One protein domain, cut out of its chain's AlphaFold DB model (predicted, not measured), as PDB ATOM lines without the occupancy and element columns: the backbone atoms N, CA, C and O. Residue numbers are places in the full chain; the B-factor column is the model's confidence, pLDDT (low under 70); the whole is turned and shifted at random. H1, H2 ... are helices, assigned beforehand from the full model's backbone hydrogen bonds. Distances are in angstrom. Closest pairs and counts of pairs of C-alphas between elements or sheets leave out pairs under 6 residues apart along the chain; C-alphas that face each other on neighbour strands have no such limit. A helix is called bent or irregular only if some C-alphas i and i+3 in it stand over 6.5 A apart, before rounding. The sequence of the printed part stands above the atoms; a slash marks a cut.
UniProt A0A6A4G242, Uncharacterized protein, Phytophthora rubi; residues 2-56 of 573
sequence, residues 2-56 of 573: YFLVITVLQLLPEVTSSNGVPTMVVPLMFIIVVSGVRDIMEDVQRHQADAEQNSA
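This is residues 2 to 56 of the 573 residues of an uncharacterized protein of Phytophthora rubi (UniProt A0A6A4G242). One long helix, H2, makes most of a rod, and near its first residues the chain before it folds back as a loop with a short helix, H1. The rest of H2 sticks out alone: residues 29 to 56, of which 29 to 54 belong to H2, stand free. The printed part has 55 residues with two named helices, H1 then H2, and no named strand; its class is all helix. It is extended, with a radius of gyration of the C-alphas of 19.1 A, and spans 63 by 13 by 13 A.

H2 is residues 25 to 54, 41.7 A from first to last C-alpha, from C-alpha 25 at (-32.949, 59.011, 48.074) to C-alpha 54 at (-36.403, 18.399, 39.420). H1 is residues 2 to 9, 10.8 A long by the same measure, and begins with C-alpha 2 at (-28.104, 55.009, 58.768).

H2 and H1 only just touch, with 3 pairs of C-alphas within 8 A. Their closest C-alphas, those of Thr 7 and Val 25, are 6.1 A apart. H2 touches H1 with residues 25 to 28 alone. The two helices run opposite ways at a steep tilt of 47 degrees, and their centres are 24.7 A apart. In H1 and H2 every O i to N i+4 pair is within hydrogen-bond range. Neither helix is bent.

The two C-alphas farthest apart are those of Glu 14 and Ala 56, at 62.7 A. The link from H1 to H2 is long, with 15 residues, 10 to 24; their C-alphas lie 13 to 27 A from the mean of the C-alphas. The printed part has no cut. The mean pLDDT of the printed part is 85.7, and no printed residue is under 70.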
ATOM      1  N   TYR A   2     -28.588  53.622  58.613       88.75
ATOM      2  CA  TYR A   2     -28.104  55.009  58.768       88.75
ATOM      3  C   TYR A   2     -28.587  55.962  57.657       88.75
ATOM      4  O   TYR A   2     -29.269  56.940  57.937       88.75
ATOM      5  N   PHE A   3     -28.348  55.619  56.387       88.88
ATOM      6  CA  PHE A   3     -28.782  56.449  55.257       88.88
ATOM      7  C   PHE A   3     -30.302  56.598  55.138       88.88
ATOM      8  O   PHE A   3     -30.762  57.644  54.705       88.88
ATOM      9  N   LEU A   4     -31.084  55.602  55.571       90.12
ATOM     10  CA  LEU A   4     -32.545  55.708  55.611       90.12
ATOM     11  C   LEU A   4     -32.980  56.780  56.621       90.12
ATOM     12  O   LEU A   4     -33.862  57.576  56.324       90.12
ATOM     13  N   VAL A   5     -32.326  56.840  57.786       89.88
ATOM     14  CA  VAL A   5     -32.572  57.885  58.790       89.88
ATOM     15  C   VAL A   5     -32.193  59.261  58.240       89.88
ATOM     16  O   VAL A   5     -32.992  60.184  58.353       89.88
ATOM     17  N   ILE A   6     -31.034  59.393  57.583       89.31
ATOM     18  CA  ILE A   6     -30.621  60.640  56.910       89.31
ATOM     19  C   ILE A   6     -31.664  61.073  55.878       89.31
ATOM     20  O   ILE A   6     -32.072  62.228  55.857       89.31
ATOM     21  N   THR A   7     -32.138  60.145  55.049       89.19
ATOM     22  CA  THR A   7     -33.179  60.401  54.055       89.19
ATOM     23  C   THR A   7     -34.481  60.885  54.691       89.19
ATOM     24  O   THR A   7     -35.072  61.834  54.189       89.19
ATOM     25  N   VAL A   8     -34.923  60.271  55.793       90.00
ATOM     26  CA  VAL A   8     -36.133  60.703  56.512       90.00
ATOM     27  C   VAL A   8     -35.939  62.088  57.131       90.00
ATOM     28  O   VAL A   8     -36.830  62.924  57.032       90.00
ATOM     29  N   LEU A   9     -34.769  62.368  57.708       88.50
ATOM     30  CA  LEU A   9     -34.439  63.698  58.225       88.50
ATOM     31  C   LEU A   9     -34.398  64.750  57.113       88.50
ATOM     32  O   LEU A   9     -34.788  65.891  57.345       88.50
ATOM     33  N   GLN A  10     -34.009  64.365  55.894       88.69
ATOM     34  CA  GLN A  10     -34.031  65.261  54.742       88.69
ATOM     35  C   GLN A  10     -35.442  65.638  54.251       88.69
ATOM     36  O   GLN A  10     -35.587  66.535  53.423       88.69
ATOM     37  N   LEU A  11     -36.489  64.963  54.733       87.88
ATOM     38  CA  LEU A  11     -37.873  65.329  54.426       87.88
ATOM     39  C   LEU A  11     -38.372  66.493  55.290       87.88
ATOM     40  O   LEU A  11     -39.418  67.056  54.983       87.88
ATOM     41  N   LEU A  12     -37.659  66.842  56.367       87.75
ATOM     42  CA  LEU A  12     -38.042  67.907  57.292       87.75
ATOM     43  C   LEU A  12     -37.536  69.264  56.772       87.75
ATOM     44  O   LEU A  12     -36.326  69.503  56.817       87.75
ATOM     45  N   PRO A  13     -38.418  70.182  56.325       81.56
ATOM     46  CA  PRO A  13     -37.998  71.453  55.729       81.56
ATOM     47  C   PRO A  13     -37.155  72.314  56.676       81.56
ATOM     48  O   PRO A  13     -36.195  72.925  56.226       81.56
ATOM     49  N   GLU A  14     -37.458  72.275  57.979       79.00
ATOM     50  CA  GLU A  14     -36.758  73.015  59.047       79.00
ATOM     51  C   GLU A  14     -35.294  72.586  59.240       79.00
ATOM     52  O   GLU A  14     -34.477  73.332  59.770       79.00
ATOM     53  N   VAL A  15     -34.950  71.365  58.825       80.88
ATOM     54  CA  VAL A  15     -33.621  70.768  59.038       80.88
ATOM     55  C   VAL A  15     -32.765  70.857  57.779       80.88
ATOM     56  O   VAL A  15     -31.535  70.856  57.835       80.88
ATOM     57  N   THR A  16     -33.411  70.896  56.615       81.06
ATOM     58  CA  THR A  16     -32.736  70.772  55.326       81.06
ATOM     59  C   THR A  16     -32.454  72.102  54.657       81.06
ATOM     60  O   THR A  16     -33.345  72.927  54.499       81.06
ATOM     61  N   SER A  17     -31.268  72.230  54.065       71.56
ATOM     62  CA  SER A  17     -30.969  73.294  53.098       71.56
ATOM     63  C   SER A  17     -31.653  73.100  51.733       71.56
ATOM     64  O   SER A  17     -31.593  73.985  50.884       71.56
ATOM     65  N   SER A  18     -32.297  71.949  51.507       76.62
ATOM     66  CA  SER A  18     -32.983  71.575  50.265       76.62
ATOM     67  C   SER A  18     -34.510  71.730  50.321       76.62
ATOM     68  O   SER A  18     -35.198  71.182  49.459       76.62
ATOM     69  N   ASN A  19     -35.051  72.456  51.310       78.06
ATOM     70  CA  ASN A  19     -36.492  72.694  51.491       78.06
ATOM     71  C   ASN A  19     -37.345  71.407  51.435       78.06
ATOM     72  O   ASN A  19     -38.389  71.366  50.785       78.06
ATOM     73  N   GLY A  20     -36.887  70.336  52.086       77.69
ATOM     74  CA  GLY A  20     -37.595  69.056  52.160       77.69
ATOM     75  C   GLY A  20     -37.432  68.145  50.937       77.69
ATOM     76  O   GLY A  20     -38.106  67.120  50.856       77.69
ATOM     77  N   VAL A  21     -36.555  68.479  49.976       84.75
ATOM     78  CA  VAL A  21     -36.224  67.588  48.849       84.75
ATOM     79  C   VAL A  21     -35.089  66.635  49.256       84.75
ATOM     80  O   VAL A  21     -33.961  67.095  49.477       84.75
ATOM     81  N   PRO A  22     -35.328  65.311  49.328       83.56
ATOM     82  CA  PRO A  22     -34.352  64.367  49.856       83.56
ATOM     83  C   PRO A  22     -33.374  63.897  48.768       83.56
ATOM     84  O   PRO A  22     -33.601  62.917  48.055       83.56
ATOM     85  N   THR A  23     -32.242  64.587  48.645       85.00
ATOM     86  CA  THR A  23     -31.204  64.290  47.643       85.00
ATOM     87  C   THR A  23     -30.559  62.914  47.831       85.00
ATOM     88  O   THR A  23     -30.140  62.300  46.851       85.00
ATOM     89  N   MET A  24     -30.534  62.382  49.060       85.44
ATOM     90  CA  MET A  24     -29.944  61.073  49.376       85.44
ATOM     91  C   MET A  24     -30.804  59.879  48.943       85.44
ATOM     92  O   MET A  24     -30.295  58.758  48.894       85.44
ATOM     93  N   VAL A  25     -32.077  60.090  48.581       88.69
ATOM     94  CA  VAL A  25     -32.949  59.011  48.074       88.69
ATOM     95  C   VAL A  25     -32.379  58.405  46.802       88.69
ATOM     96  O   VAL A  25     -32.373  57.188  46.662       88.69
ATOM     97  N   VAL A  26     -31.879  59.232  45.880       89.31
ATOM     98  CA  VAL A  26     -31.374  58.765  44.582       89.31
ATOM     99  C   VAL A  26     -30.210  57.776  44.746       89.31
ATOM    100  O   VAL A  26     -30.337  56.645  44.271       89.31
ATOM    101  N   PRO A  27     -29.101  58.123  45.435       87.31
ATOM    102  CA  PRO A  27     -28.019  57.172  45.654       87.31
ATOM    103  C   PRO A  27     -28.451  55.984  46.525       87.31
ATOM    104  O   PRO A  27     -28.059  54.865  46.218       87.31
ATOM    105  N   LEU A  28     -29.300  56.164  47.544       88.75
ATOM    106  CA  LEU A  28     -29.789  55.041  48.357       88.75
ATOM    107  C   LEU A  28     -30.579  54.018  47.521       88.75
ATOM    108  O   LEU A  28     -30.332  52.818  47.623       88.75
ATOM    109  N   MET A  29     -31.494  54.487  46.671       90.06
ATOM    110  CA  MET A  29     -32.272  53.632  45.773       90.06
ATOM    111  C   MET A  29     -31.377  52.926  44.762       90.06
ATOM    112  O   MET A  29     -31.556  51.734  44.533       90.06
ATOM    113  N   PHE A  30     -30.390  53.627  44.196       88.88
ATOM    114  CA  PHE A  30     -29.416  53.014  43.296       88.88
ATOM    115  C   PHE A  30     -28.695  51.836  43.964       88.88
ATOM    116  O   PHE A  30     -28.614  50.761  43.378       88.88
ATOM    117  N   ILE A  31     -28.237  52.005  45.207       86.88
ATOM    118  CA  ILE A  31     -27.560  50.942  45.961       86.88
ATOM    119  C   ILE A  31     -28.482  49.750  46.202       86.88
ATOM    120  O   ILE A  31     -28.102  48.621  45.903       86.88
ATOM    121  N   ILE A  32     -29.695  49.994  46.704       88.81
ATOM    122  CA  ILE A  32     -30.662  48.925  46.991       88.81
ATOM    123  C   ILE A  32     -30.993  48.144  45.715       88.81
ATOM    124  O   ILE A  32     -31.049  46.918  45.747       88.81
ATOM    125  N   VAL A  33     -31.166  48.838  44.585       91.06
ATOM    126  CA  VAL A  33     -31.430  48.202  43.289       91.06
ATOM    127  C   VAL A  33     -30.234  47.372  42.830       91.06
ATOM    128  O   VAL A  33     -30.424  46.231  42.428       91.06
ATOM    129  N   VAL A  34     -29.009  47.899  42.900       86.94
ATOM    130  CA  VAL A  34     -27.807  47.166  42.468       86.94
ATOM    131  C   VAL A  34     -27.580  45.911  43.314       86.94
ATOM    132  O   VAL A  34     -27.385  44.836  42.746       86.94
ATOM    133  N   SER A  35     -27.650  46.019  44.645       83.50
ATOM    134  CA  SER A  35     -27.520  44.860  45.539       83.50
ATOM    135  C   SER A  35     -28.654  43.855  45.309       83.50
ATOM    136  O   SER A  35     -28.390  42.667  45.153       83.50
ATOM    137  N   GLY A  36     -29.898  44.324  45.162       88.25
ATOM    138  CA  GLY A  36     -31.043  43.459  44.876       88.25
ATOM    139  C   GLY A  36     -30.923  42.720  43.541       88.25
ATOM    140  O   GLY A  36     -31.204  41.528  43.476       88.25
ATOM    141  N   VAL A  37     -30.458  43.384  42.475       89.25
ATOM    142  CA  VAL A  37     -30.226  42.738  41.171       89.25
ATOM    143  C   VAL A  37     -29.159  41.651  41.281       89.25
ATOM    144  O   VAL A  37     -29.353  40.568  40.734       89.25
ATOM    145  N   ARG A  38     -28.055  41.910  41.993       83.38
ATOM    146  CA  ARG A  38     -27.012  40.904  42.238       83.38
ATOM    147  C   ARG A  38     -27.584  39.681  42.957       83.38
ATOM    148  O   ARG A  38     -27.380  38.566  42.489       83.38
ATOM    149  N   ASP A  39     -28.310  39.895  44.050       83.94
ATOM    150  CA  ASP A  39     -28.858  38.805  44.863       83.94
ATOM    151  C   ASP A  39     -29.885  37.988  44.066       83.94
ATOM    152  O   ASP A  39     -29.851  36.761  44.091       83.94
ATOM    153  N   ILE A  40     -30.720  38.649  43.253       88.75
ATOM    154  CA  ILE A  40     -31.630  37.982  42.308       88.75
ATOM    155  C   ILE A  40     -30.848  37.155  41.281       88.75
ATOM    156  O   ILE A  40     -31.251  36.041  40.961       88.75
ATOM    157  N   MET A  41     -29.734  37.662  40.745       84.56
ATOM    158  CA  MET A  41     -28.916  36.902  39.793       84.56
ATOM    159  C   MET A  41     -28.312  35.637  40.420       84.56
ATOM    160  O   MET A  41     -28.223  34.618  39.732       84.56
ATOM    161  N   GLU A  42     -27.886  35.691  41.685       79.31
ATOM    162  CA  GLU A  42     -27.389  34.518  42.418       79.31
ATOM    163  C   GLU A  42     -28.521  33.528  42.730       79.31
ATOM    164  O   GLU A  42     -28.364  32.322  42.534       79.31
ATOM    165  N   ASP A  43     -29.686  34.027  43.141       84.94
ATOM    166  CA  ASP A  43     -30.852  33.207  43.474       84.94
ATOM    167  C   ASP A  43     -31.446  32.506  42.239       84.94
ATOM    168  O   ASP A  43     -31.730  31.307  42.260       84.94
ATOM    169  N   VAL A  44     -31.507  33.199  41.097       86.75
ATOM    170  CA  VAL A  44     -31.925  32.613  39.811       86.75
ATOM    171  C   VAL A  44     -31.015  31.454  39.404       86.75
ATOM    172  O   VAL A  44     -31.503  30.460  38.872       86.75
ATOM    173  N   GLN A  45     -29.705  31.541  39.653       82.69
ATOM    174  CA  GLN A  45     -28.789  30.433  39.358       82.69
ATOM    175  C   GLN A  45     -29.056  29.216  40.250       82.69
ATOM    176  O   GLN A  45     -29.003  28.088  39.757       82.69
ATOM    177  N   ARG A  46     -29.397  29.424  41.529       81.62
ATOM    178  CA  ARG A  46     -29.803  28.334  42.435       81.62
ATOM    179  C   ARG A  46     -31.100  27.686  41.967       81.62
ATOM    180  O   ARG A  46     -31.145  26.472  41.805       81.62
ATOM    181  N   HIS A  47     -32.104  28.491  41.627       86.06
ATOM    182  CA  HIS A  47     -33.365  27.987  41.090       86.06
ATOM    183  C   HIS A  47     -33.207  27.246  39.758       86.06
ATOM    184  O   HIS A  47     -33.915  26.270  39.521       86.06
ATOM    185  N   GLN A  48     -32.274  27.660  38.896       87.50
ATOM    186  CA  GLN A  48     -31.940  26.910  37.684       87.50
ATOM    187  C   GLN A  48     -31.350  25.536  38.016       87.50
ATOM    188  O   GLN A  48     -31.775  24.549  37.425       87.50
ATOM    189  N   ALA A  49     -30.424  25.452  38.977       82.12
ATOM    190  CA  ALA A  49     -29.854  24.176  39.412       82.12
ATOM    191  C   ALA A  49     -30.916  23.249  40.036       82.12
ATOM    192  O   ALA A  49     -30.964  22.060  39.718       82.12
ATOM    193  N   ASP A  50     -31.816  23.800  40.854       86.06
ATOM    194  CA  ASP A  50     -32.934  23.049  41.434       86.06
ATOM    195  C   ASP A  50     -33.910  22.564  40.349       86.06
ATOM    196  O   ASP A  50     -34.348  21.412  40.368       86.06
ATOM    197  N   ALA A  51     -34.225  23.406  39.358       88.56
ATOM    198  CA  ALA A  51     -35.081  23.037  38.232       88.56
ATOM    199  C   ALA A  51     -34.436  21.962  37.339       88.56
ATOM    200  O   ALA A  51     -35.124  21.044  36.887       88.56
ATOM    201  N   GLU A  52     -33.121  22.026  37.109       86.94
ATOM    202  CA  GLU A  52     -32.362  20.977  36.418       86.94
ATOM    203  C   GLU A  52     -32.452  19.639  37.174       86.94
ATOM    204  O   GLU A  52     -32.646  18.593  36.554       86.94
ATOM    205  N   GLN A  53     -32.387  19.656  38.510       83.81
ATOM    206  CA  GLN A  53     -32.540  18.444  39.318       83.81
ATOM    207  C   GLN A  53     -33.984  17.909  39.313       83.81
ATOM    208  O   GLN A  53     -34.192  16.700  39.201       83.81
ATOM    209  N   ASN A  54     -34.987  18.784  39.392       88.06
ATOM    210  CA  ASN A  54     -36.403  18.399  39.420       88.06
ATOM    211  C   ASN A  54     -36.918  17.893  38.061       88.06
ATOM    212  O   ASN A  54     -37.771  17.004  38.007       88.06
ATOM    213  N   SER A  55     -36.357  18.401  36.961       89.12
ATOM    214  CA  SER A  55     -36.671  17.967  35.590       89.12
ATOM    215  C   SER A  55     -35.941  16.688  35.159       89.12
ATOM    216  O   SER A  55     -36.124  16.222  34.027       89.12
ATOM    217  N   ALA A  56     -35.150  16.081  36.054       87.69
ATOM    218  CA  ALA A  56     -34.495  14.805  35.804       87.69
ATOM    219  C   ALA A  56     -35.520  13.728  35.410       87.69
ATOM    220  O   ALA A  56     -36.566  13.568  36.042       87.69
TER     221      ALA A  56